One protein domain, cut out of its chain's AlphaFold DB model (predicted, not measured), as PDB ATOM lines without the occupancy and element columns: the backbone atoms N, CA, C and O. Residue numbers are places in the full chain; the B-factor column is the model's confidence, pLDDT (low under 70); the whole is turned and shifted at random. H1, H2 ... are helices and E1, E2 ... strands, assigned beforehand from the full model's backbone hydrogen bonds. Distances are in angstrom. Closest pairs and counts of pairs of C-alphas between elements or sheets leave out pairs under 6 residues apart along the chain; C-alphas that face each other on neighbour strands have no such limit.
ATOM      1  N   GLU A 196     -15.728  60.897  60.063       75.81
ATOM      2  CA  GLU A 196     -15.938  61.026  58.619       75.81
ATOM      3  C   GLU A 196     -16.966  60.005  58.123       75.81
ATOM      4  O   GLU A 196     -17.907  60.396  57.437       75.81
ATOM      5  N   LEU A 197     -16.909  58.736  58.563       76.38
ATOM      6  CA  LEU A 197     -17.987  57.773  58.262       76.38
ATOM      7  C   LEU A 197     -19.343  58.259  58.795       76.38
ATOM      8  O   LEU A 197     -20.378  57.980  58.185       76.38
ATOM      9  N   CYS A 198     -19.355  58.977  59.924       73.12
ATOM     10  CA  CYS A 198     -20.536  59.688  60.400       73.12
ATOM     11  C   CYS A 198     -20.943  60.788  59.409       73.12
ATOM     12  O   CYS A 198     -22.050  60.714  58.878       73.12
ATOM     13  N   GLN A 199     -20.065  61.747  59.087       71.75
ATOM     14  CA  GLN A 199     -20.347  62.827  58.125       71.75
ATOM     15  C   GLN A 199     -20.892  62.315  56.777       71.75
ATOM     16  O   GLN A 199     -21.879  62.859  56.276       71.75
ATOM     17  N   TRP A 200     -20.330  61.235  56.221       76.94
ATOM     18  CA  TRP A 200     -20.785  60.647  54.954       76.94
ATOM     19  C   TRP A 200     -22.191  60.030  55.042       76.94
ATOM     20  O   TRP A 200     -22.879  59.941  54.021       76.94
ATOM     21  N   LYS A 201     -22.626  59.612  56.242       65.12
ATOM     22  CA  LYS A 201     -23.947  59.015  56.520       65.12
ATOM     23  C   LYS A 201     -25.009  60.037  56.936       65.12
ATOM     24  O   LYS A 201     -26.181  59.824  56.616       65.12
ATOM     25  N   THR A 202     -24.649  61.128  57.622       55.56
ATOM     26  CA  THR A 202     -25.618  62.058  58.247       55.56
ATOM     27  C   THR A 202     -26.599  62.684  57.248       55.56
ATOM     28  O   THR A 202     -27.740  62.958  57.605       55.56
ATOM     29  N   PHE A 203     -26.211  62.844  55.979       49.75
ATOM     30  CA  PHE A 203     -27.075  63.393  54.922       49.75
ATOM     31  C   PHE A 203     -28.072  62.397  54.298       49.75
ATOM     32  O   PHE A 203     -28.929  62.805  53.522       49.75
ATOM     33  N   GLY A 204     -27.977  61.096  54.599       45.62
ATOM     34  CA  GLY A 204     -28.657  60.057  53.815       45.62
ATOM     35  C   GLY A 204     -30.071  59.652  54.254       45.62
ATOM     36  O   GLY A 204     -30.721  58.919  53.511       45.62
ATOM     37  N   ARG A 205     -30.548  60.037  55.452       44.16
ATOM     38  CA  ARG A 205     -31.846  59.544  55.984       44.16
ATOM     39  C   ARG A 205     -32.786  60.588  56.595       44.16
ATOM     40  O   ARG A 205     -33.989  60.413  56.458       44.16
ATOM     41  N   THR A 218     -15.332  67.348  54.113       68.44
ATOM     42  CA  THR A 218     -14.405  66.626  53.229       68.44
ATOM     43  C   THR A 218     -15.166  65.744  52.231       68.44
ATOM     44  O   THR A 218     -16.109  65.033  52.589       68.44
ATOM     45  N   THR A 219     -14.808  65.810  50.949       80.50
ATOM     46  CA  THR A 219     -15.214  64.799  49.962       80.50
ATOM     47  C   THR A 219     -14.370  63.538  50.136       80.50
ATOM     48  O   THR A 219     -13.282  63.580  50.708       80.50
ATOM     49  N   PHE A 220     -14.880  62.395  49.686       84.12
ATOM     50  CA  PHE A 220     -14.178  61.118  49.810       84.12
ATOM     51  C   PHE A 220     -14.252  60.334  48.501       84.12
ATOM     52  O   PHE A 220     -15.174  60.519  47.694       84.12
ATOM     53  N   LEU A 221     -13.291  59.436  48.290       88.75
ATOM     54  CA  LEU A 221     -13.273  58.561  47.123       88.75
ATOM     55  C   LEU A 221     -13.969  57.243  47.452       88.75
ATOM     56  O   LEU A 221     -13.505  56.461  48.280       88.75
ATOM     57  N   LEU A 222     -15.081  56.981  46.770       89.44
ATOM     58  CA  LEU A 222     -15.771  55.701  46.837       89.44
ATOM     59  C   LEU A 222     -15.191  54.750  45.796       89.44
ATOM     60  O   LEU A 222     -15.275  54.993  44.588       89.44
ATOM     61  N   PHE A 223     -14.608  53.666  46.284       90.88
ATOM     62  CA  PHE A 223     -14.002  52.608  45.502       90.88
ATOM     63  C   PHE A 223     -15.003  51.488  45.203       90.88
ATOM     64  O   PHE A 223     -15.830  51.110  46.030       90.88
ATOM     65  N   LYS A 224     -14.872  50.914  44.006       91.12
ATOM     66  CA  LYS A 224     -15.549  49.700  43.547       91.12
ATOM     67  C   LYS A 224     -14.521  48.719  43.027       91.12
ATOM     68  O   LYS A 224     -13.774  49.037  42.096       91.12
ATOM     69  N   ILE A 225     -14.554  47.506  43.561       92.94
ATOM     70  CA  ILE A 225     -13.714  46.412  43.090       92.94
ATOM     71  C   ILE A 225     -14.328  45.867  41.795       92.94
ATOM     72  O   ILE A 225     -15.473  45.406  41.772       92.94
ATOM     73  N   LYS A 226     -13.570  45.944  40.702       92.69
ATOM     74  CA  LYS A 226     -13.950  45.402  39.396       92.69
ATOM     75  C   LYS A 226     -12.902  44.416  38.913       92.69
ATOM     76  O   LYS A 226     -11.713  44.695  39.028       92.69
ATOM     77  N   ALA A 227     -13.321  43.312  38.312       93.31
ATOM     78  CA  ALA A 227     -12.406  42.374  37.671       93.31
ATOM     79  C   ALA A 227     -12.727  42.191  36.189       93.31
ATOM     80  O   ALA A 227     -13.894  42.173  35.804       93.31
ATOM     81  N   SER A 228     -11.689  41.997  35.379       92.56
ATOM     82  CA  SER A 228     -11.848  41.403  34.055       92.56
ATOM     83  C   SER A 228     -11.848  39.884  34.176       92.56
ATOM     84  O   SER A 228     -10.884  39.308  34.686       92.56
ATOM     85  N   ALA A 229     -12.905  39.239  33.684       90.88
ATOM     86  CA  ALA A 229     -12.989  37.784  33.594       90.88
ATOM     87  C   ALA A 229     -11.910  37.217  32.656       90.88
ATOM     88  O   ALA A 229     -11.239  36.251  33.007       90.88
ATOM     89  N   ARG A 230     -11.671  37.868  31.504       87.62
ATOM     90  CA  ARG A 230     -10.690  37.402  30.502       87.62
ATOM     91  C   ARG A 230      -9.242  37.482  30.969       87.62
ATOM     92  O   ARG A 230      -8.452  36.594  30.680       87.62
ATOM     93  N   THR A 231      -8.866  38.577  31.628       88.69
ATOM     94  CA  THR A 231      -7.459  38.840  31.992       88.69
ATOM     95  C   THR A 231      -7.137  38.501  33.446       88.69
ATOM     96  O   THR A 231      -6.000  38.678  33.877       88.69
ATOM     97  N   ALA A 232      -8.140  38.075  34.226       88.88
ATOM     98  CA  ALA A 232      -8.078  37.921  35.681       88.88
ATOM     99  C   ALA A 232      -7.542  39.160  36.434       88.88
ATOM    100  O   ALA A 232      -7.107  39.067  37.585       88.88
ATOM    101  N   LYS A 233      -7.564  40.341  35.800       90.00
ATOM    102  CA  LYS A 233      -7.043  41.582  36.374       90.00
ATOM    103  C   LYS A 233      -8.101  42.240  37.249       90.00
ATOM    104  O   LYS A 233      -9.161  42.637  36.762       90.00
ATOM    105  N   VAL A 234      -7.784  42.389  38.533       89.94
ATOM    106  CA  VAL A 234      -8.531  43.237  39.467       89.94
ATOM    107  C   VAL A 234      -8.162  44.701  39.216       89.94
ATOM    108  O   VAL A 234      -7.029  45.025  38.867       89.94
ATOM    109  N   SER A 235      -9.144  45.581  39.351       90.56
ATOM    110  CA  SER A 235      -9.042  47.018  39.131       90.56
ATOM    111  C   SER A 235      -9.946  47.759  40.111       90.56
ATOM    112  O   SER A 235     -11.054  47.318  40.425       90.56
ATOM    113  N   TRP A 236      -9.469  48.903  40.584       90.31
ATOM    114  CA  TRP A 236     -10.145  49.712  41.587       90.31
ATOM    115  C   TRP A 236     -10.749  50.938  40.909       90.31
ATOM    116  O   TRP A 236     -10.064  51.909  40.603       90.31
ATOM    117  N   TRP A 237     -12.046  50.874  40.610       88.56
ATOM    118  CA  TRP A 237     -12.751  52.013  40.029       88.56
ATOM    119  C   TRP A 237     -13.171  52.956  41.148       88.56
ATOM    120  O   TRP A 237     -13.946  52.563  42.013       88.56
ATOM    121  N   ARG A 238     -12.685  54.195  41.122       90.00
ATOM    122  CA  ARG A 238     -12.984  55.211  42.135       90.00
ATOM    123  C   ARG A 238     -13.843  56.331  41.563       90.00
ATOM    124  O   ARG A 238     -13.732  56.663  40.381       90.00
ATOM    125  N   LYS A 239     -14.669  56.937  42.409       88.31
ATOM    126  CA  LYS A 239     -15.370  58.186  42.110       88.31
ATOM    127  C   LYS A 239     -15.523  59.010  43.382       88.31
ATOM    128  O   LYS A 239     -15.829  58.465  44.436       88.31
ATOM    129  N   GLU A 240     -15.333  60.315  43.260       87.19
ATOM    130  CA  GLU A 240     -15.547  61.256  44.353       87.19
ATOM    131  C   GLU A 240     -17.040  61.404  44.673       87.19
ATOM    132  O   GLU A 240     -17.882  61.525  43.772       87.19
ATOM    133  N   TYR A 241     -17.364  61.400  45.965       82.50
ATOM    134  CA  TYR A 241     -18.708  61.640  46.467       82.50
ATOM    135  C   TYR A 241     -18.697  62.622  47.650       82.50
ATOM    136  O   TYR A 241     -17.823  62.553  48.514       82.50
ATOM    137  N   PRO A 242     -19.699  63.520  47.743       75.69
ATOM    138  CA  PRO A 242     -19.879  64.372  48.916       75.69
ATOM    139  C   PRO A 242     -20.580  63.649  50.078       75.69
ATOM    140  O   PRO A 242     -20.436  64.080  51.218       75.69
ATOM    141  N   HIS A 243     -21.344  62.585  49.785       77.00
ATOM    142  CA  HIS A 243     -22.147  61.780  50.717       77.00
ATOM    143  C   HIS A 243     -22.223  60.332  50.212       77.00
ATOM    144  O   HIS A 243     -22.170  60.114  49.001       77.00
ATOM    145  N   PHE A 244     -22.394  59.351  51.102       80.44
ATOM    146  CA  PHE A 244     -22.390  57.939  50.714       80.44
ATOM    147  C   PHE A 244     -23.650  57.511  49.930       80.44
ATOM    148  O   PHE A 244     -24.750  57.538  50.486       80.44
ATOM    149  N   PRO A 245     -23.519  57.076  48.660       77.94
ATOM    150  CA  PRO A 245     -24.621  56.527  47.885       77.94
ATOM    151  C   PRO A 245     -24.822  55.030  48.203       77.94
ATOM    152  O   PRO A 245     -23.850  54.275  48.245       77.94
ATOM    153  N   PRO A 246     -26.066  54.538  48.339       65.62
ATOM    154  CA  PRO A 246     -26.327  53.102  48.329       65.62
ATOM    155  C   PRO A 246     -26.070  52.547  46.917       65.62
ATOM    156  O   PRO A 246     -26.857  52.755  45.995       65.62
ATOM    157  N   GLU A 247     -24.936  51.873  46.723       67.25
ATOM    158  CA  GLU A 247     -24.456  51.485  45.386       67.25
ATOM    159  C   GLU A 247     -25.196  50.298  44.761       67.25
ATOM    160  O   GLU A 247     -25.198  50.135  43.539       67.25
ATOM    161  N   ARG A 248     -25.775  49.446  45.609       71.75
ATOM    162  CA  ARG A 248     -26.481  48.206  45.274       71.75
ATOM    163  C   ARG A 248     -27.546  47.978  46.350       71.75
ATOM    164  O   ARG A 248     -27.356  48.366  47.502       71.75
ATOM    165  N   ALA A 249     -28.658  47.330  46.008       69.75
ATOM    166  CA  ALA A 249     -29.643  46.920  47.010       69.75
ATOM    167  C   ALA A 249     -28.970  46.070  48.111       69.75
ATOM    168  O   ALA A 249     -28.180  45.177  47.808       69.75
ATOM    169  N   GLY A 250     -29.243  46.385  49.381       74.75
ATOM    170  CA  GLY A 250     -28.594  45.771  50.550       74.75
ATOM    171  C   GLY A 250     -27.254  46.397  50.970       74.75
ATOM    172  O   GLY A 250     -26.873  46.264  52.131       74.75
ATOM    173  N   TYR A 251     -26.572  47.141  50.090       84.12
ATOM    174  CA  TYR A 251     -25.291  47.796  50.382       84.12
ATOM    175  C   TYR A 251     -25.559  49.217  50.890       84.12
ATOM    176  O   TYR A 251     -25.861  50.125  50.115       84.12
ATOM    177  N   THR A 252     -25.533  49.392  52.214       77.06
ATOM    178  CA  THR A 252     -26.087  50.585  52.893       77.06
ATOM    179  C   THR A 252     -25.102  51.320  53.799       77.06
ATOM    180  O   THR A 252     -25.477  52.324  54.413       77.06
ATOM    181  N   GLY A 253     -23.853  50.856  53.884       80.88
ATOM    182  CA  GLY A 253     -22.807  51.487  54.681       80.88
ATOM    183  C   GLY A 253     -21.454  51.522  53.976       80.88
ATOM    184  O   GLY A 253     -21.215  50.792  53.015       80.88
ATOM    185  N   ALA A 254     -20.581  52.384  54.496       86.75
ATOM    186  CA  ALA A 254     -19.196  52.546  54.075       86.75
ATOM    187  C   ALA A 254     -18.228  51.882  55.067       86.75
ATOM    188  O   ALA A 254     -18.456  51.943  56.280       86.75
ATOM    189  N   LEU A 255     -17.149  51.312  54.536       88.06
ATOM    190  CA  LEU A 255     -15.915  50.947  55.236       88.06
ATOM    191  C   LEU A 255     -14.831  51.947  54.852       88.06
ATOM    192  O   LEU A 255     -14.817  52.385  53.704       88.06
ATOM    193  N   ARG A 256     -13.897  52.242  55.758       88.62
ATOM    194  CA  ARG A 256     -12.624  52.877  55.395       88.62
ATOM    195  C   ARG A 256     -11.792  51.956  54.503       88.62
ATOM    196  O   ARG A 256     -11.857  50.732  54.646       88.62
ATOM    197  N   VAL A 257     -10.982  52.553  53.635       91.12
ATOM    198  CA  VAL A 257      -9.989  51.856  52.814       91.12
ATOM    199  C   VAL A 257      -8.634  52.503  53.053       91.12
ATOM    200  O   VAL A 257      -8.461  53.693  52.805       91.12
ATOM    201  N   ALA A 258      -7.682  51.699  53.506       90.81
ATOM    202  CA  ALA A 258      -6.280  52.060  53.594       90.81
ATOM    203  C   ALA A 258      -5.534  51.608  52.330       90.81
ATOM    204  O   ALA A 258      -5.964  50.689  51.626       90.81
ATOM    205  N   ARG A 259      -4.377  52.212  52.076       89.19
ATOM    206  CA  ARG A 259      -3.418  51.800  51.051       89.19
ATOM    207  C   ARG A 259      -2.091  51.439  51.706       89.19
ATOM    208  O   ARG A 259      -1.617  52.161  52.581       89.19
ATOM    209  N   LEU A 260      -1.492  50.331  51.281       85.19
ATOM    210  CA  LEU A 260      -0.139  49.947  51.670       85.19
ATOM    211  C   LEU A 260       0.865  50.731  50.830       85.19
ATOM    212  O   LEU A 260       0.887  50.595  49.608       85.19
ATOM    213  N   VAL A 261       1.715  51.517  51.482       78.88
ATOM    214  CA  VAL A 261       2.763  52.296  50.819       78.88
ATOM    215  C   VAL A 261       4.126  51.829  51.313       78.88
ATOM    216  O   VAL A 261       4.353  51.691  52.515       78.88
ATOM    217  N   GLY A 262       5.041  51.564  50.379       64.31
ATOM    218  CA  GLY A 262       6.427  51.221  50.690       64.31
ATOM    219  C   GLY A 262       7.232  52.467  51.055       64.31
ATOM    220  O   GLY A 262       7.479  53.315  50.199       64.31
ATOM    221  N   GLY A 263       7.651  52.578  52.316       54.94
ATOM    222  CA  GLY A 263       8.610  53.578  52.786       54.94
ATOM    223  C   GLY A 263      10.011  52.988  52.984       54.94
ATOM    224  O   GLY A 263      10.188  51.772  53.022       54.94
ATOM    225  N   ARG A 264      11.019  53.854  53.176       44.66
ATOM    226  CA  ARG A 264      12.389  53.422  53.538       44.66
ATOM    227  C   ARG A 264      12.456  52.705  54.892       44.66
ATOM    228  O   ARG A 264      13.341  51.883  55.092       44.66
ATOM    229  N   GLU A 265      11.532  53.022  55.795       48.50
ATOM    230  CA  GLU A 265      11.395  52.411  57.126       48.50
ATOM    231  C   GLU A 265      10.568  51.109  57.110       48.50
ATOM    232  O   GLU A 265      10.506  50.402  58.113       48.50
ATOM    233  N   GLY A 266       9.951  50.765  55.973       55.31
ATOM    234  CA  GLY A 266       9.062  49.613  55.823       55.31
ATOM    235  C   GLY A 266       7.689  49.982  55.245       55.31
ATOM    236  O   GLY A 266       7.452  51.131  54.857       55.31
ATOM    237  N   PRO A 267       6.775  49.006  55.143       65.69
ATOM    238  CA  PRO A 267       5.419  49.243  54.674       65.69
ATOM    239  C   PRO A 267       4.585  49.952  55.743       65.69
ATOM    240  O   PRO A 267       4.563  49.545  56.904       65.69
ATOM    241  N   ARG A 268       3.864  50.993  55.328       73.69
ATOM    242  CA  ARG A 268       2.959  51.779  56.175       73.69
ATOM    243  C   ARG A 268       1.569  51.864  55.558       73.69
ATOM    244  O   ARG A 268       1.414  51.684  54.350       73.69
ATOM    245  N   LEU A 269       0.571  52.157  56.386       82.00
ATOM    246  CA  LEU A 269      -0.794  52.405  55.936       82.00
ATOM    247  C   LEU A 269      -1.048  53.904  55.770       82.00
ATOM    248  O   LEU A 269      -0.804  54.686  56.686       82.00
ATOM    249  N   GLU A 270      -1.571  54.275  54.608       86.88
ATOM    250  CA  GLU A 270      -2.052  55.618  54.273       86.88
ATOM    251  C   GLU A 270      -3.547  55.565  53.919       86.88
ATOM    252  O   GLU A 270      -4.106  54.484  53.712       86.88
ATOM    253  N   GLU A 271      -4.214  56.717  53.851       85.56
ATOM    254  CA  GLU A 271      -5.556  56.802  53.260       85.56
ATOM    255  C   GLU A 271      -5.513  56.409  51.775       85.56
ATOM    256  O   GLU A 271      -4.544  56.687  51.069       85.56
ATOM    257  N   ALA A 272      -6.555  55.735  51.285       83.88
ATOM    258  CA  ALA A 272      -6.546  55.193  49.924       83.88
ATOM    259  C   ALA A 272      -6.751  56.230  48.803       83.88
ATOM    260  O   ALA A 272      -6.582  55.885  47.630       83.88
ATOM    261  N   GLY A 273      -7.151  57.463  49.125       74.69
ATOM    262  CA  GLY A 273      -7.320  58.528  48.140       74.69
ATOM    263  C   GLY A 273      -6.041  59.297  47.816       74.69
ATOM    264  O   GLY A 273      -4.988  59.112  48.421       74.69
ATOM    265  N   GLU A 274      -6.129  60.159  46.805       71.12
ATOM    266  CA  GLU A 274      -5.002  61.002  46.391       71.12
ATOM    267  C   GLU A 274      -4.798  62.151  47.379       71.12
ATOM    268  O   GLU A 274      -5.754  62.625  47.989       71.12
ATOM    269  N   ASP A 275      -3.544  62.557  47.580       66.75
ATOM    270  CA  ASP A 275      -3.145  63.637  48.497       66.75
ATOM    271  C   ASP A 275      -3.682  63.499  49.941       66.75
ATOM    272  O   ASP A 275      -3.860  64.487  50.653       66.75
ATOM    273  N   GLY A 276      -3.929  62.262  50.391       69.69
ATOM    274  CA  GLY A 276      -4.482  61.963  51.716       69.69
ATOM    275  C   GLY A 276      -6.008  62.078  51.813       69.69
ATOM    276  O   GLY A 276      -6.543  62.059  52.920       69.69
ATOM    277  N   GLN A 277      -6.725  62.188  50.687       76.69
ATOM    278  CA  GLN A 277      -8.186  62.086  50.669       76.69
ATOM    279  C   GLN A 277      -8.655  60.736  51.233       76.69
ATOM    280  O   GLN A 277      -8.089  59.696  50.884       76.69
ATOM    281  N   PRO A 278      -9.729  60.707  52.036       82.06
ATOM    282  CA  PRO A 278     -10.181  59.473  52.649       82.06
ATOM    283  C   PRO A 278     -10.841  58.524  51.641       82.06
ATOM    284  O   PRO A 278     -11.591  58.937  50.745       82.06
ATOM    285  N   GLY A 279     -10.561  57.229  51.799       87.75
ATOM    286  CA  GLY A 279     -11.071  56.171  50.928       87.75
ATOM    287  C   GLY A 279     -12.222  55.372  51.536       87.75
ATOM    288  O   GLY A 279     -12.204  55.041  52.722       87.75
ATOM    289  N   ALA A 280     -13.207  55.008  50.710       89.56
ATOM    290  CA  ALA A 280     -14.373  54.233  51.130       89.56
ATOM    291  C   ALA A 280     -14.668  53.014  50.239       89.56
ATOM    292  O   ALA A 280     -14.566  53.094  49.019       89.56
ATOM    293  N   LEU A 281     -15.129  51.914  50.839       90.56
ATOM    294  CA  LEU A 281     -15.745  50.762  50.163       90.56
ATOM    295  C   LEU A 281     -17.204  50.626  50.607       90.56
ATOM    296  O   LEU A 281     -17.517  50.851  51.776       90.56
ATOM    297  N   SER A 282     -18.100  50.218  49.708       89.75
ATOM    298  CA  SER A 282     -19.475  49.880  50.084       89.75
ATOM    299  C   SER A 282     -19.562  48.470  50.677       89.75
ATOM    300  O   SER A 282     -18.961  47.529  50.157       89.75
ATOM    301  N   TYR A 283     -20.345  48.311  51.749       89.19
ATOM    302  CA  TYR A 283     -20.659  46.998  52.315       89.19
ATOM    303  C   TYR A 283     -22.165  46.756  52.453       89.19
ATOM    304  O   TYR A 283     -22.955  47.672  52.723       89.19
ATOM    305  N   GLY A 284     -22.552  45.494  52.279       87.38
ATOM    306  CA  GLY A 284     -23.862  44.960  52.652       87.38
ATOM    307  C   GLY A 284     -23.756  44.014  53.847       87.38
ATOM    308  O   GLY A 284     -22.662  43.572  54.194       87.38
ATOM    309  N   SER A 285     -24.888  43.664  54.452       84.12
ATOM    310  CA  SER A 285     -24.956  42.669  55.531       84.12
ATOM    311  C   SER A 285     -25.719  41.435  55.055       84.12
ATOM    312  O   SER A 285     -26.872  41.569  54.641       84.12
ATOM    313  N   ASP A 286     -25.122  40.247  55.149       79.19
ATOM    314  CA  ASP A 286     -25.820  38.979  54.901       79.19
ATOM    315  C   ASP A 286     -26.265  38.354  56.231       79.19
ATOM    316  O   ASP A 286     -25.574  37.544  56.848       79.19
ATOM    317  N   TYR A 287     -27.453  38.749  56.691       68.56
ATOM    318  CA  TYR A 287     -28.037  38.254  57.941       68.56
ATOM    319  C   TYR A 287     -28.413  36.759  57.905       68.56
ATOM    320  O   TYR A 287     -28.753  36.208  58.949       68.56
ATOM    321  N   ASN A 288     -28.320  36.084  56.749       67.25
ATOM    322  CA  ASN A 288     -28.460  34.626  56.661       67.25
ATOM    323  C   ASN A 288     -27.161  33.884  57.020       67.25
ATOM    324  O   ASN A 288     -27.126  32.651  56.969       67.25
ATOM    325  N   CYS A 289     -26.096  34.605  57.387       59.72
ATOM    326  CA  CYS A 289     -24.878  34.035  57.943       59.72
ATOM    327  C   CYS A 289     -25.197  33.247  59.227       59.72
ATOM    328  O   CYS A 289     -25.279  33.805  60.322       59.72
ATOM    329  N   ARG A 290     -25.362  31.925  59.097       55.62
ATOM    330  CA  ARG A 290     -25.358  31.019  60.247       55.62
ATOM    331  C   ARG A 290     -24.002  31.133  60.932       55.62
ATOM    332  O   ARG A 290     -22.973  31.076  60.264       55.62
ATOM    333  N   TRP A 291     -24.015  31.257  62.254       53.91
ATOM    334  CA  TRP A 291     -22.818  31.152  63.079       53.91
ATOM    335  C   TRP A 291     -22.171  29.786  62.826       53.91
ATOM    336  O   TRP A 291     -22.693  28.755  63.251       53.91
ATOM    337  N   LEU A 292     -21.073  29.771  62.070       49.03
ATOM    338  CA  LEU A 292     -20.271  28.573  61.879       49.03
ATOM    339  C   LEU A 292     -19.473  28.352  63.159       49.03
ATOM    340  O   LEU A 292     -18.498  29.044  63.434       49.03
ATOM    341  N   ASP A 293     -19.919  27.375  63.940       48.12
ATOM    342  CA  ASP A 293     -19.425  27.039  65.282       48.12
ATOM    343  C   ASP A 293     -18.032  26.363  65.262       48.12
ATOM    344  O   ASP A 293     -17.703  25.503  66.077       48.12
ATOM    345  N   ARG A 294     -17.229  26.652  64.229       51.50
ATOM    346  CA  ARG A 294     -16.076  25.851  63.815       51.50
ATOM    347  C   ARG A 294     -14.892  26.708  63.377       51.50
ATOM    348  O   ARG A 294     -14.605  26.839  62.194       51.50
ATOM    349  N   ARG A 295     -14.093  27.120  64.367       55.50
ATOM    350  CA  ARG A 295     -12.629  27.225  64.206       55.50
ATOM    351  C   ARG A 295     -12.021  25.813  64.157       55.50
ATOM    352  O   ARG A 295     -11.257  25.430  65.039       55.50
ATOM    353  N   VAL A 296     -12.448  24.991  63.197       59.91
ATOM    354  CA  VAL A 296     -11.810  23.691  62.962       59.91
ATOM    355  C   VAL A 296     -10.588  23.965  62.109       59.91
ATOM    356  O   VAL A 296     -10.722  24.396  60.967       59.91
ATOM    357  N   GLY A 297      -9.413  23.747  62.695       63.38
ATOM    358  CA  GLY A 297      -8.154  23.822  61.976       63.38
ATOM    359  C   GLY A 297      -8.115  22.756  60.884       63.38
ATOM    360  O   GLY A 297      -8.145  21.568  61.200       63.38
ATOM    361  N   VAL A 298      -8.061  23.174  59.622       66.50
ATOM    362  CA  VAL A 298      -7.853  22.286  58.473       66.50
ATOM    363  C   VAL A 298      -6.369  22.297  58.142       66.50
ATOM    364  O   VAL A 298      -5.803  23.361  57.912       66.50
ATOM    365  N   LEU A 299      -5.732  21.130  58.140       70.19
ATOM    366  CA  LEU A 299      -4.406  20.974  57.555       70.19
ATOM    367  C   LEU A 299      -4.610  20.605  56.083       70.19
ATOM    368  O   LEU A 299      -5.186  19.555  55.801       70.19
ATOM    369  N   GLU A 300      -4.215  21.488  55.171       66.25
ATOM    370  CA  GLU A 300      -4.122  21.169  53.743       66.25
ATOM    371  C   GLU A 300      -2.733  20.586  53.446       66.25
ATOM    372  O   GLU A 300      -1.766  20.890  54.150       66.25
ATOM    373  N   ASP A 301      -2.628  19.740  52.420       65.12
ATOM    374  CA  ASP A 301      -1.365  19.087  52.066       65.12
ATOM    375  C   ASP A 301      -0.256  20.121  51.800       65.12
ATOM    376  O   ASP A 301      -0.455  21.113  51.099       65.12
ATOM    377  N   GLY A 302       0.920  19.885  52.389       65.56
ATOM    378  CA  GLY A 302       2.087  20.772  52.322       65.56
ATOM    379  C   GLY A 302       2.229  21.761  53.487       65.56
ATOM    380  O   GLY A 302       3.351  22.151  53.802       65.56
ATOM    381  N   TRP A 303       1.152  22.132  54.183       70.94
ATOM    382  CA  TRP A 303       1.227  23.108  55.280       70.94
ATOM    383  C   TRP A 303       1.775  22.488  56.577       70.94
ATOM    384  O   TRP A 303       1.419  21.370  56.949       70.94
ATOM    385  N   LEU A 304       2.589  23.244  57.323       68.50
ATOM    386  CA  LEU A 304       3.124  22.856  58.639       68.50
ATOM    387  C   LEU A 304       2.190  23.237  59.799       68.50
ATOM    388  O   LEU A 304       2.420  22.855  60.947       68.50
ATOM    389  N   SER A 305       1.147  24.031  59.543       70.25
ATOM    390  CA  SER A 305       0.196  24.494  60.560       70.25
ATOM    391  C   SER A 305      -1.254  24.405  60.083       70.25
ATOM    392  O   SER A 305      -1.546  24.793  58.954       70.25
ATOM    393  N   PRO A 306      -2.194  23.968  60.944       79.50
ATOM    394  CA  PRO A 306      -3.609  23.922  60.593       79.50
ATOM    395  C   PRO A 306      -4.162  25.340  60.428       79.50
ATOM    396  O   PRO A 306      -3.837  26.226  61.216       79.50
ATOM    397  N   LEU A 307      -5.040  25.555  59.453       83.19
ATOM    398  CA  LEU A 307      -5.605  26.859  59.117       83.19
ATOM    399  C   LEU A 307      -7.052  27.005  59.595       83.19
ATOM    400  O   LEU A 307      -7.837  26.060  59.551       83.19
ATOM    401  N   ASN A 308      -7.434  28.212  60.015       84.81
ATOM    402  CA  ASN A 308      -8.813  28.524  60.387       84.81
ATOM    403  C   ASN A 308      -9.589  29.080  59.192       84.81
ATOM    404  O   ASN A 308      -9.147  30.046  58.574       84.81
ATOM    405  N   GLU A 309     -10.785  28.553  58.932       86.69
ATOM    406  CA  GLU A 309     -11.765  29.197  58.051       86.69
ATOM    407  C   GLU A 309     -12.236  30.513  58.700       86.69
ATOM    408  O   GLU A 309     -12.844  30.507  59.772       86.69
ATOM    409  N   VAL A 310     -11.925  31.656  58.079       87.31
ATOM    410  CA  VAL A 310     -12.223  32.999  58.631       87.31
ATOM    411  C   VAL A 310     -13.191  33.810  57.774       87.31
ATOM    412  O   VAL A 310     -13.846  34.726  58.278       87.31
ATOM    413  N   ALA A 311     -13.297  33.477  56.489       90.12
ATOM    414  CA  ALA A 311     -14.161  34.138  55.521       90.12
ATOM    415  C   ALA A 311     -14.495  33.192  54.360       90.12
ATOM    416  O   ALA A 311     -13.907  32.121  54.220       90.12
ATOM    417  N   ILE A 312     -15.424  33.608  53.504       91.50
ATOM    418  CA  ILE A 312     -15.785  32.903  52.269       91.50
ATOM    419  C   ILE A 312     -15.995  33.879  51.115       91.50
ATOM    420  O   ILE A 312     -16.327  35.051  51.321       91.50
ATOM    421  N   ILE A 313     -15.856  33.373  49.892       94.00
ATOM    422  CA  ILE A 313     -16.251  34.047  48.659       94.00
ATOM    423  C   ILE A 313     -17.470  33.334  48.071       94.00
ATOM    424  O   ILE A 313     -17.440  32.137  47.787       94.00
ATOM    425  N   ARG A 314     -18.545  34.090  47.841       91.69
ATOM    426  CA  ARG A 314     -19.805  33.606  47.257       91.69
ATOM    427  C   ARG A 314     -20.171  34.352  45.986       91.69
ATOM    428  O   ARG A 314     -19.782  35.496  45.776       91.69
ATOM    429  N   ARG A 315     -20.994  33.715  45.156       92.00
ATOM    430  CA  ARG A 315     -21.648  34.317  43.987       92.00
ATOM    431  C   ARG A 315     -22.615  35.432  44.404       92.00
ATOM    432  O   ARG A 315     -23.502  35.206  45.225       92.00
ATOM    433  N   LEU A 316     -22.508  36.612  43.788       88.88
ATOM    434  CA  LEU A 316     -23.524  37.666  43.909       88.88
ATOM    435  C   LEU A 316     -24.857  37.229  43.272       88.88
ATOM    436  O   LEU A 316     -24.850  36.476  42.292       88.88
ATOM    437  N   PRO A 317     -26.008  37.745  43.745       82.69
ATOM    438  CA  PRO A 317     -27.292  37.557  43.073       82.69
ATOM    439  C   PRO A 317     -27.196  37.851  41.569       82.69
ATOM    440  O   PRO A 317     -26.493  38.771  41.154       82.69
ATOM    441  N   LYS A 318     -27.895  37.046  40.758       83.06
ATOM    442  CA  LYS A 318     -27.838  37.040  39.279       83.06
ATOM    443  C   LYS A 318     -26.485  36.659  38.647       83.06
ATOM    444  O   LYS A 318     -26.431  36.502  37.435       83.06
ATOM    445  N   GLY A 319     -25.423  36.434  39.423       86.31
ATOM    446  CA  GLY A 319     -24.111  36.032  38.898       86.31
ATOM    447  C   GLY A 319     -23.254  37.181  38.360       86.31
ATOM    448  O   GLY A 319     -22.248  36.921  37.716       86.31
ATOM    449  N   GLU A 320     -23.602  38.436  38.654       87.81
ATOM    450  CA  GLU A 320     -22.883  39.648  38.203       87.81
ATOM    451  C   GLU A 320     -21.453  39.793  38.779       87.81
ATOM    452  O   GLU A 320     -20.729  40.745  38.471       87.81
ATOM    453  N   GLY A 321     -21.052  38.888  39.671       92.06
ATOM    454  CA  GLY A 321     -19.787  38.934  40.387       92.06
ATOM    455  C   GLY A 321     -19.757  38.011  41.594       92.06
ATOM    456  O   GLY A 321     -20.579  37.100  41.732       92.06
ATOM    457  N   ILE A 322     -18.816  38.291  42.483       94.25
ATOM    458  CA  ILE A 322     -18.598  37.585  43.745       94.25
ATOM    459  C   ILE A 322     -18.590  38.583  44.907       94.25
ATOM    460  O   ILE A 322     -18.373  39.779  44.714       94.25
ATOM    461  N   TYR A 323     -18.839  38.111  46.123       92.88
ATOM    462  CA  TYR A 323     -18.661  38.890  47.341       92.88
ATOM    463  C   TYR A 323     -17.855  38.108  48.367       92.88
ATOM    464  O   TYR A 323     -17.982  36.889  48.465       92.88
ATOM    465  N   ILE A 324     -17.036  38.830  49.125       93.69
ATOM    466  CA  ILE A 324     -16.280  38.301  50.262       93.69
ATOM    467  C   ILE A 324     -17.111  38.569  51.515       93.69
ATOM    468  O   ILE A 324     -17.546  39.706  51.709       93.69
ATOM    469  N   MET A 325     -17.323  37.556  52.354       91.12
ATOM    470  CA  MET A 325     -17.992  37.675  53.653       91.12
ATOM    471  C   MET A 325     -17.089  37.153  54.767       91.12
ATOM    472  O   MET A 325     -16.531  36.067  54.636       91.12
ATOM    473  N   SER A 326     -16.986  37.891  55.874       89.00
ATOM    474  CA  SER A 326     -16.230  37.447  57.051       89.00
ATOM    475  C   SER A 326     -17.099  36.697  58.062       89.00
ATOM    476  O   SER A 326     -18.207  37.137  58.388       89.00
ATOM    477  N   TYR A 327     -16.556  35.613  58.617       84.12
ATOM    478  CA  TYR A 327     -17.090  34.933  59.800       84.12
ATOM    479  C   TYR A 327     -16.488  35.467  61.101       84.12
ATOM    480  O   TYR A 327     -17.147  35.429  62.140       84.12
ATOM    481  N   VAL A 328     -15.266  36.008  61.061       83.38
ATOM    482  CA  VAL A 328     -14.643  36.650  62.227       83.38
ATOM    483  C   VAL A 328     -14.931  38.154  62.258       83.38
ATOM    484  O   VAL A 328     -15.128  38.809  61.230       83.38
ATOM    485  N   SER A 329     -14.995  38.731  63.458       83.50
ATOM    486  CA  SER A 329     -15.042  40.190  63.611       83.50
ATOM    487  C   SER A 329     -13.652  40.763  63.360       83.50
ATOM    488  O   SER A 329     -12.675  40.128  63.742       83.50
ATOM    489  N   ARG A 330     -13.565  41.987  62.819       87.56
ATOM    490  CA  ARG A 330     -12.294  42.696  62.598       87.56
ATOM    491  C   ARG A 330     -11.301  41.983  61.665       87.56
ATOM    492  O   ARG A 330     -10.109  42.209  61.799       87.56
ATOM    493  N   LEU A 331     -11.746  41.179  60.702       91.31
ATOM    494  CA  LEU A 331     -10.850  40.567  59.715       91.31
ATOM    495  C   LEU A 331     -10.149  41.644  58.876       91.31
ATOM    496  O   LEU A 331     -10.808  42.374  58.131       91.31
ATOM    497  N   GLY A 332      -8.822  41.732  58.961       93.00
ATOM    498  CA  GLY A 332      -8.038  42.533  58.022       93.00
ATOM    499  C   GLY A 332      -8.017  41.859  56.653       93.00
ATOM    500  O   GLY A 332      -7.713  40.673  56.557       93.00
ATOM    501  N   VAL A 333      -8.343  42.583  55.584       93.94
ATOM    502  CA  VAL A 333      -8.307  42.052  54.213       93.94
ATOM    503  C   VAL A 333      -7.461  42.960  53.339       93.94
ATOM    504  O   VAL A 333      -7.779  44.136  53.178       93.94
ATOM    505  N   LYS A 334      -6.409  42.395  52.741       92.44
ATOM    506  CA  LYS A 334      -5.600  43.007  51.684       92.44
ATOM    507  C   LYS A 334      -5.981  42.428  50.324       92.44
ATOM    508  O   LYS A 334      -5.965  41.209  50.133       92.44
ATOM    509  N   LEU A 335      -6.258  43.312  49.371       91.94
ATOM    510  CA  LEU A 335      -6.442  42.990  47.962       91.94
ATOM    511  C   LEU A 335      -5.650  43.999  47.124       91.94
ATOM    512  O   LEU A 335      -6.002  45.173  47.042       91.94
ATOM    513  N   ASP A 336      -4.596  43.508  46.477       87.81
ATOM    514  CA  ASP A 336      -3.597  44.318  45.779       87.81
ATOM    515  C   ASP A 336      -2.888  45.281  46.760       87.81
ATOM    516  O   ASP A 336      -2.376  44.825  47.787       87.81
ATOM    517  N   GLU A 337      -2.853  46.585  46.484       86.38
ATOM    518  CA  GLU A 337      -2.317  47.605  47.402       86.38
ATOM    519  C   GLU A 337      -3.321  48.088  48.469       86.38
ATOM    520  O   GLU A 337      -2.928  48.805  49.386       86.38
ATOM    521  N   PHE A 338      -4.602  47.710  48.383       91.06
ATOM    522  CA  PHE A 338      -5.661  48.239  49.251       91.06
ATOM    523  C   PHE A 338      -6.007  47.295  50.403       91.06
ATOM    524  O   PHE A 338      -6.012  46.069  50.255       91.06
ATOM    525  N   LEU A 339      -6.327  47.885  51.556       92.81
ATOM    526  CA  LEU A 339      -6.658  47.190  52.794       92.81
ATOM    527  C   LEU A 339      -7.941  47.735  53.412       92.81
ATOM    528  O   LEU A 339      -8.198  48.935  53.398       92.81
ATOM    529  N   PHE A 340      -8.743  46.850  53.991       93.12
ATOM    530  CA  PHE A 340      -9.977  47.210  54.684       93.12
ATOM    531  C   PHE A 340     -10.297  46.193  55.781       93.12
ATOM    532  O   PHE A 340      -9.778  45.075  55.789       93.12
ATOM    533  N   VAL A 341     -11.153  46.590  56.723       92.31
ATOM    534  CA  VAL A 341     -11.574  45.742  57.845       92.31
ATOM    535  C   VAL A 341     -12.980  45.217  57.578       92.31
ATOM    536  O   VAL A 341     -13.946  45.983  57.546       92.31
ATOM    537  N   LEU A 342     -13.105  43.902  57.398       91.06
ATOM    538  CA  LEU A 342     -14.394  43.219  57.386       91.06
ATOM    539  C   LEU A 342     -14.800  42.812  58.799       91.06
ATOM    540  O   LEU A 342     -13.986  42.491  59.659       91.06
ATOM    541  N   HIS A 343     -16.105  42.776  59.030       87.69
ATOM    542  CA  HIS A 343     -16.685  42.298  60.279       87.69
ATOM    543  C   HIS A 343     -17.680  41.178  60.000       87.69
ATOM    544  O   HIS A 343     -18.037  40.942  58.847       87.69
ATOM    545  N   VAL A 344     -18.116  40.484  61.054       84.88
ATOM    546  CA  VAL A 344     -19.034  39.338  60.947       84.88
ATOM    547  C   VAL A 344     -20.242  39.694  60.080       84.88
ATOM    548  O   VAL A 344     -20.889  40.720  60.310       84.88
ATOM    549  N   ALA A 345     -20.528  38.845  59.091       83.88
ATOM    550  CA  ALA A 345     -21.620  38.990  58.125       83.88
ATOM    551  C   ALA A 345     -21.573  40.252  57.234       83.88
ATOM    552  O   ALA A 345     -22.507  40.491  56.466       83.88
ATOM    553  N   TRP A 346     -20.508  41.064  57.289       88.62
ATOM    554  CA  TRP A 346     -20.306  42.166  56.345       88.62
ATOM    555  C   TRP A 346     -19.749  41.621  55.033       88.62
ATOM    556  O   TRP A 346     -18.868  40.761  55.019       88.62
ATOM    557  N   THR A 347     -20.284  42.140  53.932       90.81
ATOM    558  CA  THR A 347     -20.026  41.676  52.570       90.81
ATOM    559  C   THR A 347     -19.484  42.811  51.712       90.81
ATOM    560  O   THR A 347     -20.061  43.898  51.690       90.81
ATOM    561  N   VAL A 348     -18.388  42.560  50.995       92.81
ATOM    562  CA  VAL A 348     -17.815  43.486  50.004       92.81
ATOM    563  C   VAL A 348     -17.864  42.830  48.628       92.81
ATOM    564  O   VAL A 348     -17.460  41.678  48.465       92.81
ATOM    565  N   ALA A 349     -18.384  43.562  47.643       93.06
ATOM    566  CA  ALA A 349     -18.646  43.064  46.298       93.06
ATOM    567  C   ALA A 349     -17.485  43.333  45.328       93.06
ATOM    568  O   ALA A 349     -16.974  44.449  45.239       93.06
ATOM    569  N   LEU A 350     -17.172  42.330  44.511       94.12
ATOM    570  CA  LEU A 350     -16.344  42.425  43.313       94.12
ATOM    571  C   LEU A 350     -17.225  42.080  42.107       94.12
ATOM    572  O   LEU A 350     -17.772  40.983  42.011       94.12
ATOM    573  N   SER A 351     -17.405  43.041  41.201       92.94
ATOM    574  CA  SER A 351     -18.243  42.878  39.998       92.94
ATOM    575  C   SER A 351     -17.381  42.680  38.750       92.94
ATOM    576  O   SER A 351     -16.302  43.267  38.650       92.94
ATOM    577  N   PHE A 352     -17.848  41.898  37.778       93.06
ATOM    578  CA  PHE A 352     -17.118  41.746  36.515       93.06
ATOM    579  C   PHE A 352     -17.344  42.934  35.573       93.06
ATOM    580  O   PHE A 352     -18.392  43.584  35.597       93.06
ATOM    581  N   THR A 353     -16.337  43.261  34.760       90.69
ATOM    582  CA  THR A 353     -16.432  44.347  33.770       90.69
ATOM    583  C   THR A 353     -17.212  43.935  32.523       90.69
ATOM    584  O   THR A 353     -17.856  44.763  31.877       90.69
ATOM    585  N   GLU A 354     -17.167  42.650  32.193       90.50
ATOM    586  CA  GLU A 354     -17.722  42.062  30.989       90.50
ATOM    587  C   GLU A 354     -19.196  41.681  31.182       90.50
ATOM    588  O   GLU A 354     -19.517  40.730  31.883       90.50
ATOM    589  N   ARG A 355     -20.113  42.395  30.513       86.44
ATOM    590  CA  ARG A 355     -21.571  42.163  30.630       86.44
ATOM    591  C   ARG A 355     -22.054  40.791  30.144       86.44
ATOM    592  O   ARG A 355     -23.162  40.401  30.483       86.44
ATOM    593  N   TRP A 356     -21.266  40.113  29.310       85.88
ATOM    594  CA  TRP A 356     -21.558  38.763  28.809       85.88
ATOM    595  C   TRP A 356     -21.112  37.666  29.783       85.88
ATOM    596  O   TRP A 356     -21.532  36.521  29.641       85.88
ATOM    597  N   PHE A 357     -20.264  38.002  30.758       91.19
ATOM    598  CA  PHE A 357     -19.764  37.052  31.737       91.19
ATOM    599  C   PHE A 357     -20.706  36.974  32.937       91.19
ATOM    600  O   PHE A 357     -21.124  37.996  33.485       91.19
ATOM    601  N   TYR A 358     -20.996  35.753  33.379       91.62
ATOM    602  CA  TYR A 358     -21.728  35.495  34.610       91.62
ATOM    603  C   TYR A 358     -21.016  34.406  35.415       91.62
ATOM    604  O   TYR A 358     -20.502  33.431  34.871       91.62
ATOM    605  N   VAL A 359     -21.025  34.542  36.739       92.75
ATOM    606  CA  VAL A 359     -20.641  33.459  37.647       92.75
ATOM    607  C   VAL A 359     -21.713  32.374  37.558       92.75
ATOM    608  O   VAL A 359     -22.893  32.661  37.798       92.75
ATOM    609  N   SER A 360     -21.323  31.146  37.213       90.44
ATOM    610  CA  SER A 360     -22.233  29.995  37.113       90.44
ATOM    611  C   SER A 360     -23.005  29.745  38.415       90.44
ATOM    612  O   SER A 360     -22.497  29.976  39.511       90.44
ATOM    613  N   SER A 361     -24.239  29.245  38.309       88.38
ATOM    614  CA  SER A 361     -25.008  28.737  39.454       88.38
ATOM    615  C   SER A 361     -24.399  27.477  40.082       88.38
ATOM    616  O   SER A 361     -24.694  27.194  41.238       88.38
ATOM    617  N   LYS A 362     -23.532  26.757  39.354       88.44
ATOM    618  CA  LYS A 362     -22.771  25.596  39.844       88.44
ATOM    619  C   LYS A 362     -21.560  25.984  40.699       88.44
ATOM    620  O   LYS A 362     -20.924  25.103  41.266       88.44
ATOM    621  N   PHE A 363     -21.211  27.272  40.778       90.88
ATOM    622  CA  PHE A 363     -20.114  27.732  41.628       90.88
ATOM    623  C   PHE A 363     -20.442  27.500  43.109       90.88
ATOM    624  O   PHE A 363     -21.288  28.184  43.689       90.88
ATOM    625  N   THR A 364     -19.739  26.544  43.710       86.81
ATOM    626  CA  THR A 364     -19.671  26.349  45.158       86.81
ATOM    627  C   THR A 364     -18.887  27.486  45.803       86.81
ATOM    628  O   THR A 364     -17.950  28.003  45.206       86.81
ATOM    629  N   GLU A 365     -19.238  27.859  47.030       89.69
ATOM    630  CA  GLU A 365     -18.490  28.866  47.789       89.69
ATOM    631  C   GLU A 365     -17.006  28.498  47.955       89.69
ATOM    632  O   GLU A 365     -16.669  27.348  48.233       89.69
ATOM    633  N   GLU A 366     -16.121  29.481  47.783       90.75
ATOM    634  CA  GLU A 366     -14.679  29.313  47.981       90.75
ATOM    635  C   GLU A 366     -14.336  29.732  49.415       90.75
ATOM    636  O   GLU A 366     -14.691  30.834  49.847       90.75
ATOM    637  N   LYS A 367     -13.667  28.861  50.169       89.56
ATOM    638  CA  LYS A 367     -13.310  29.120  51.567       89.56
ATOM    639  C   LYS A 367     -12.008  29.901  51.673       89.56
ATOM    640  O   LYS A 367     -11.098  29.707  50.875       89.56
ATOM    641  N   LEU A 368     -11.935  30.802  52.651       89.25
ATOM    642  CA  LEU A 368     -10.750  31.606  52.925       89.25
ATOM    643  C   LEU A 368     -10.192  31.257  54.300       89.25
ATOM    644  O   LEU A 368     -10.870  31.389  55.326       89.25
ATOM    645  N   TYR A 369      -8.930  30.851  54.289       86.44
ATOM    646  CA  TYR A 369      -8.227  30.307  55.435       86.44
ATOM    647  C   TYR A 369      -7.116  31.247  55.907       86.44
ATOM    648  O   TYR A 369      -6.416  31.845  55.092       86.44
ATOM    649  N   ALA A 370      -6.955  31.373  57.224       84.56
ATOM    650  CA  ALA A 370      -5.895  32.157  57.851       84.56
ATOM    651  C   ALA A 370      -5.117  31.337  58.886       84.56
ATOM    652  O   ALA A 370      -5.663  30.453  59.556       84.56
ATOM    653  N   VAL A 371      -3.839  31.683  59.055       83.31
ATOM    654  CA  VAL A 371      -2.962  31.110  60.082       83.31
ATOM    655  C   VAL A 371      -3.543  31.396  61.480       83.31
ATOM    656  O   VAL A 371      -3.924  32.535  61.762       83.31
ATOM    657  N   PRO A 372      -3.613  30.414  62.399       79.31
ATOM    658  CA  PRO A 372      -4.141  30.626  63.741       79.31
ATOM    659  C   PRO A 372      -3.431  31.752  64.496       79.31
ATOM    660  O   PRO A 372      -2.203  31.801  64.564       79.31
ATOM    661  N   GLY A 373      -4.235  32.647  65.074       75.69
ATOM    662  CA  GLY A 373      -3.771  33.865  65.742       75.69
ATOM    663  C   GLY A 373      -3.669  35.092  64.829       75.69
ATOM    664  O   GLY A 373      -3.564  36.196  65.349       75.69
ATOM    665  N   VAL A 374      -3.762  34.925  63.504       82.81
ATOM    666  CA  VAL A 374      -3.675  36.013  62.520       82.81
ATOM    667  C   VAL A 374      -5.054  36.258  61.910       82.81
ATOM    668  O   VAL A 374      -5.438  35.617  60.936       82.81
ATOM    669  N   ASP A 375      -5.811  37.212  62.457       85.50
ATOM    670  CA  ASP A 375      -7.115  37.629  61.909       85.50
ATOM    671  C   ASP A 375      -6.924  38.586  60.694       85.50
ATOM    672  O   ASP A 375      -7.531  39.657  60.604       85.50
ATOM    673  N   PHE A 376      -6.061  38.195  59.745       89.00
ATOM    674  CA  PHE A 376      -5.695  38.948  58.537       89.00
ATOM    675  C   PHE A 376      -5.535  38.026  57.312       89.00
ATOM    676  O   PHE A 376      -4.911  36.969  57.398       89.00
ATOM    677  N   LEU A 377      -6.036  38.456  56.150       89.94
ATOM    678  CA  LEU A 377      -5.916  37.768  54.860       89.94
ATOM    679  C   LEU A 377      -5.309  38.651  53.770       89.94
ATOM    680  O   LEU A 377      -5.683  39.813  53.611       89.94
ATOM    681  N   ASN A 378      -4.490  38.049  52.909       88.69
ATOM    682  CA  ASN A 378      -4.106  38.620  51.622       88.69
ATOM    683  C   ASN A 378      -4.721  37.792  50.488       88.69
ATOM    684  O   ASN A 378      -4.208  36.746  50.103       88.69
ATOM    685  N   ILE A 379      -5.840  38.267  49.946       90.81
ATOM    686  CA  ILE A 379      -6.648  37.526  48.967       90.81
ATOM    687  C   ILE A 379      -6.221  37.783  47.512       90.81
ATOM    688  O   ILE A 379      -6.882  37.329  46.581       90.81
ATOM    689  N   THR A 380      -5.128  38.517  47.285       89.62
ATOM    690  CA  THR A 380      -4.745  39.035  45.958       89.62
ATOM    691  C   THR A 380      -4.507  37.940  44.919       89.62
ATOM    692  O   THR A 380      -5.003  38.037  43.796       89.62
ATOM    693  N   VAL A 381      -3.747  36.901  45.275       87.00
ATOM    694  CA  VAL A 381      -3.453  35.769  44.377       87.00
ATOM    695  C   VAL A 381      -4.671  34.853  44.261       87.00
ATOM    696  O   VAL A 381      -5.056  34.482  43.154       87.00
ATOM    697  N   LEU A 382      -5.336  34.574  45.387       89.69
ATOM    698  CA  LEU A 382      -6.525  33.725  45.455       89.69
ATOM    699  C   LEU A 382      -7.653  34.259  44.563       89.69
ATOM    700  O   LEU A 382      -8.182  33.515  43.745       89.69
ATOM    701  N   VAL A 383      -7.964  35.559  44.625       92.69
ATOM    702  CA  VAL A 383      -8.972  36.191  43.754       92.69
ATOM    703  C   VAL A 383      -8.573  36.102  42.278       92.69
ATOM    704  O   VAL A 383      -9.418  35.764  41.452       92.69
ATOM    705  N   LYS A 384      -7.300  36.339  41.923       91.94
ATOM    706  CA  LYS A 384      -6.816  36.195  40.534       91.94
ATOM    707  C   LYS A 384      -6.989  34.758  40.021       91.94
ATOM    708  O   LYS A 384      -7.461  34.565  38.902       91.94
ATOM    709  N   ASN A 385      -6.659  33.756  40.833       91.75
ATOM    710  CA  ASN A 385      -6.806  32.343  40.468       91.75
ATOM    711  C   ASN A 385      -8.282  31.915  40.405       91.75
ATOM    712  O   ASN A 385      -8.685  31.248  39.452       91.75
ATOM    713  N   LEU A 386      -9.110  32.379  41.343       94.19
ATOM    714  CA  LEU A 386     -10.554  32.158  41.336       94.19
ATOM    715  C   LEU A 386     -11.213  32.740  40.076       94.19
ATOM    716  O   LEU A 386     -12.044  32.074  39.468       94.19
ATOM    717  N   ILE A 387     -10.819  33.937  39.626       94.31
ATOM    718  CA  ILE A 387     -11.346  34.510  38.377       94.31
ATOM    719  C   ILE A 387     -11.013  33.612  37.172       94.31
ATOM    720  O   ILE A 387     -11.894  33.373  36.349       94.31
ATOM    721  N   LYS A 388      -9.794  33.057  37.089       94.25
ATOM    722  CA  LYS A 388      -9.420  32.103  36.024       94.25
ATOM    723  C   LYS A 388     -10.282  30.832  36.067       94.25
ATOM    724  O   LYS A 388     -10.819  30.442  35.036       94.25
ATOM    725  N   LYS A 389     -10.467  30.239  37.254       94.12
ATOM    726  CA  LYS A 389     -11.330  29.063  37.497       94.12
ATOM    727  C   LYS A 389     -12.778  29.330  37.063       94.12
ATOM    728  O   LYS A 389     -13.366  28.543  36.328       94.12
ATOM    729  N   LEU A 390     -13.332  30.483  37.448       94.69
ATOM    730  CA  LEU A 390     -14.674  30.919  37.052       94.69
ATOM    731  C   LEU A 390     -14.800  31.154  35.537       94.69
ATOM    732  O   LEU A 390     -15.843  30.849  34.960       94.69
ATOM    733  N   TYR A 391     -13.753  31.672  34.891       94.12
ATOM    734  CA  TYR A 391     -13.723  31.865  33.443       94.12
ATOM    735  C   TYR A 391     -13.682  30.528  32.679       94.12
ATOM    736  O   TYR A 391     -14.475  30.331  31.763       94.12
ATOM    737  N   GLN A 392     -12.862  29.570  33.124       93.31
ATOM    738  CA  GLN A 392     -12.826  28.208  32.571       93.31
ATOM    739  C   GLN A 392     -14.176  27.487  32.709       93.31
ATOM    740  O   GLN A 392     -14.652  26.882  31.750       93.31
ATOM    741  N   MET A 393     -14.834  27.594  33.870       93.00
ATOM    742  CA  MET A 393     -16.186  27.053  34.073       93.00
ATOM    743  C   MET A 393     -17.208  27.652  33.095       93.00
ATOM    744  O   MET A 393     -18.059  26.933  32.576       93.00
ATOM    745  N   TYR A 394     -17.131  28.959  32.832       92.56
ATOM    746  CA  TYR A 394     -17.997  29.629  31.859       92.56
ATOM    747  C   TYR A 394     -17.742  29.129  30.429       92.56
ATOM    748  O   TYR A 394     -18.694  28.821  29.718       92.56
ATOM    749  N   GLU A 395     -16.479  28.976  30.013       92.06
ATOM    750  CA  GLU A 395     -16.150  28.433  28.687       92.06
ATOM    751  C   GLU A 395     -16.653  26.993  28.511       92.06
ATOM    752  O   GLU A 395     -17.211  26.669  27.462       92.06
ATOM    753  N   GLN A 396     -16.543  26.152  29.547       91.38
ATOM    754  CA  GLN A 396     -17.103  24.795  29.555       91.38
ATOM    755  C   GLN A 396     -18.638  24.796  29.449       91.38
ATOM    756  O   GLN A 396     -19.200  23.988  28.710       91.38
TER     757      GLN A 396
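This is residues 196 to 205 and 218 to 396 of the 489 residues of the protein "Genome assembly, chromosome: II" of Triticum aestivum (UniProt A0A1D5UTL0). One strongly twisted, branched sheet of twelve strands bends round into a flattened, incompletely closed barrel: E5, E6, E7 and E10 make one wall, E8, E9 and E12 the other, E3 joins them on one side, and a gap stays between E11 and E12. Hairpin E1 and E2 branches off at E5 and E10, hairpin E3 and E4 reaches outward, H1 is beside E3, and H2 begins at one end of the barrel. The printed part has 189 residues, with two named helices and twelve named strands: along the chain H1 comes first, the twelve strands follow, and H2 comes last; the class is mixed, helices and strands, and the branched sheet has both parallel and antiparallel neighbour pairs. It is compact, with a radius of gyration of the C-alphas of 17.0 A and spans of 49 by 43 by 36 A.

Start at H1, residues 196 to 202, on the sheet at a height of 8.3 A; its closest C-alpha pair with E3, residues 251 to 263, is Leu 197 and Ala 254, 6.8 A. Next, E1, residues 220 to 227, forms an antiparallel hairpin with E2, residues 234 to 241 (N 224 to O 237, 2.7 A). On E1's other side are E5, residues 279 to 285, parallel (N 223 to O 280, 2.8 A), and E10, residues 346 to 352, parallel (N 227 to O 351, 3.0 A). E3 and E4, residues 266 to 271, form a hairpin (N 261 to O 268, 2.9 A). E3 is also antiparallel to E5 (N 255 to O 281, 2.8 A) and, on its other side, to E9, residues 338 to 342 (N 258 to O 339, 2.8 A). E5 and E10 are antiparallel (N 284 to O 347, 3.0 A). E6, residues 308 to 315, has its hairpin partner E7, residues 321 to 326, on one side (N 314 to O 323, 2.9 A) and antiparallel E11, residues 366 to 370, on the other (N 313 to O 366, 2.8 A). E7 is antiparallel to E10 (N 322 to O 350, 2.9 A). E8, residues 331 to 335, forms a hairpin with E9 (N 333 to O 340, 2.9 A) and is parallel to E12, residues 376 to 378 (N 334 to O 377, 2.8 A). H2, residues 380 to 396, is on the opposite face from H1; the closest C-alphas of E8 and H2, Leu 335 and Thr 380, are 4.7 A apart. In H1 and H2 every O i to N i+4 pair is within hydrogen-bond range.

Find C-alpha 196 at (-15.938, 61.026, 58.619), where H1 begins. E3, the longest strand, runs 34.5 A from C-alpha 251 at (-25.291, 47.796, 50.382). H2 runs 25.0 A to C-alpha 396 at (-17.103, 24.795, 29.555).

The farthest C-alphas, of Phe 203 and Gly 302, are 51.7 A apart. Residues 206 to 217 are not printed; C-alphas 205 and 218 are 19.0 A apart. The links E5 to E6 and E10 to E11 are long. Mean pLDDT of the printed part is 82.3; 33 residues are under 70, among them 201 to 205 and 287 to 298.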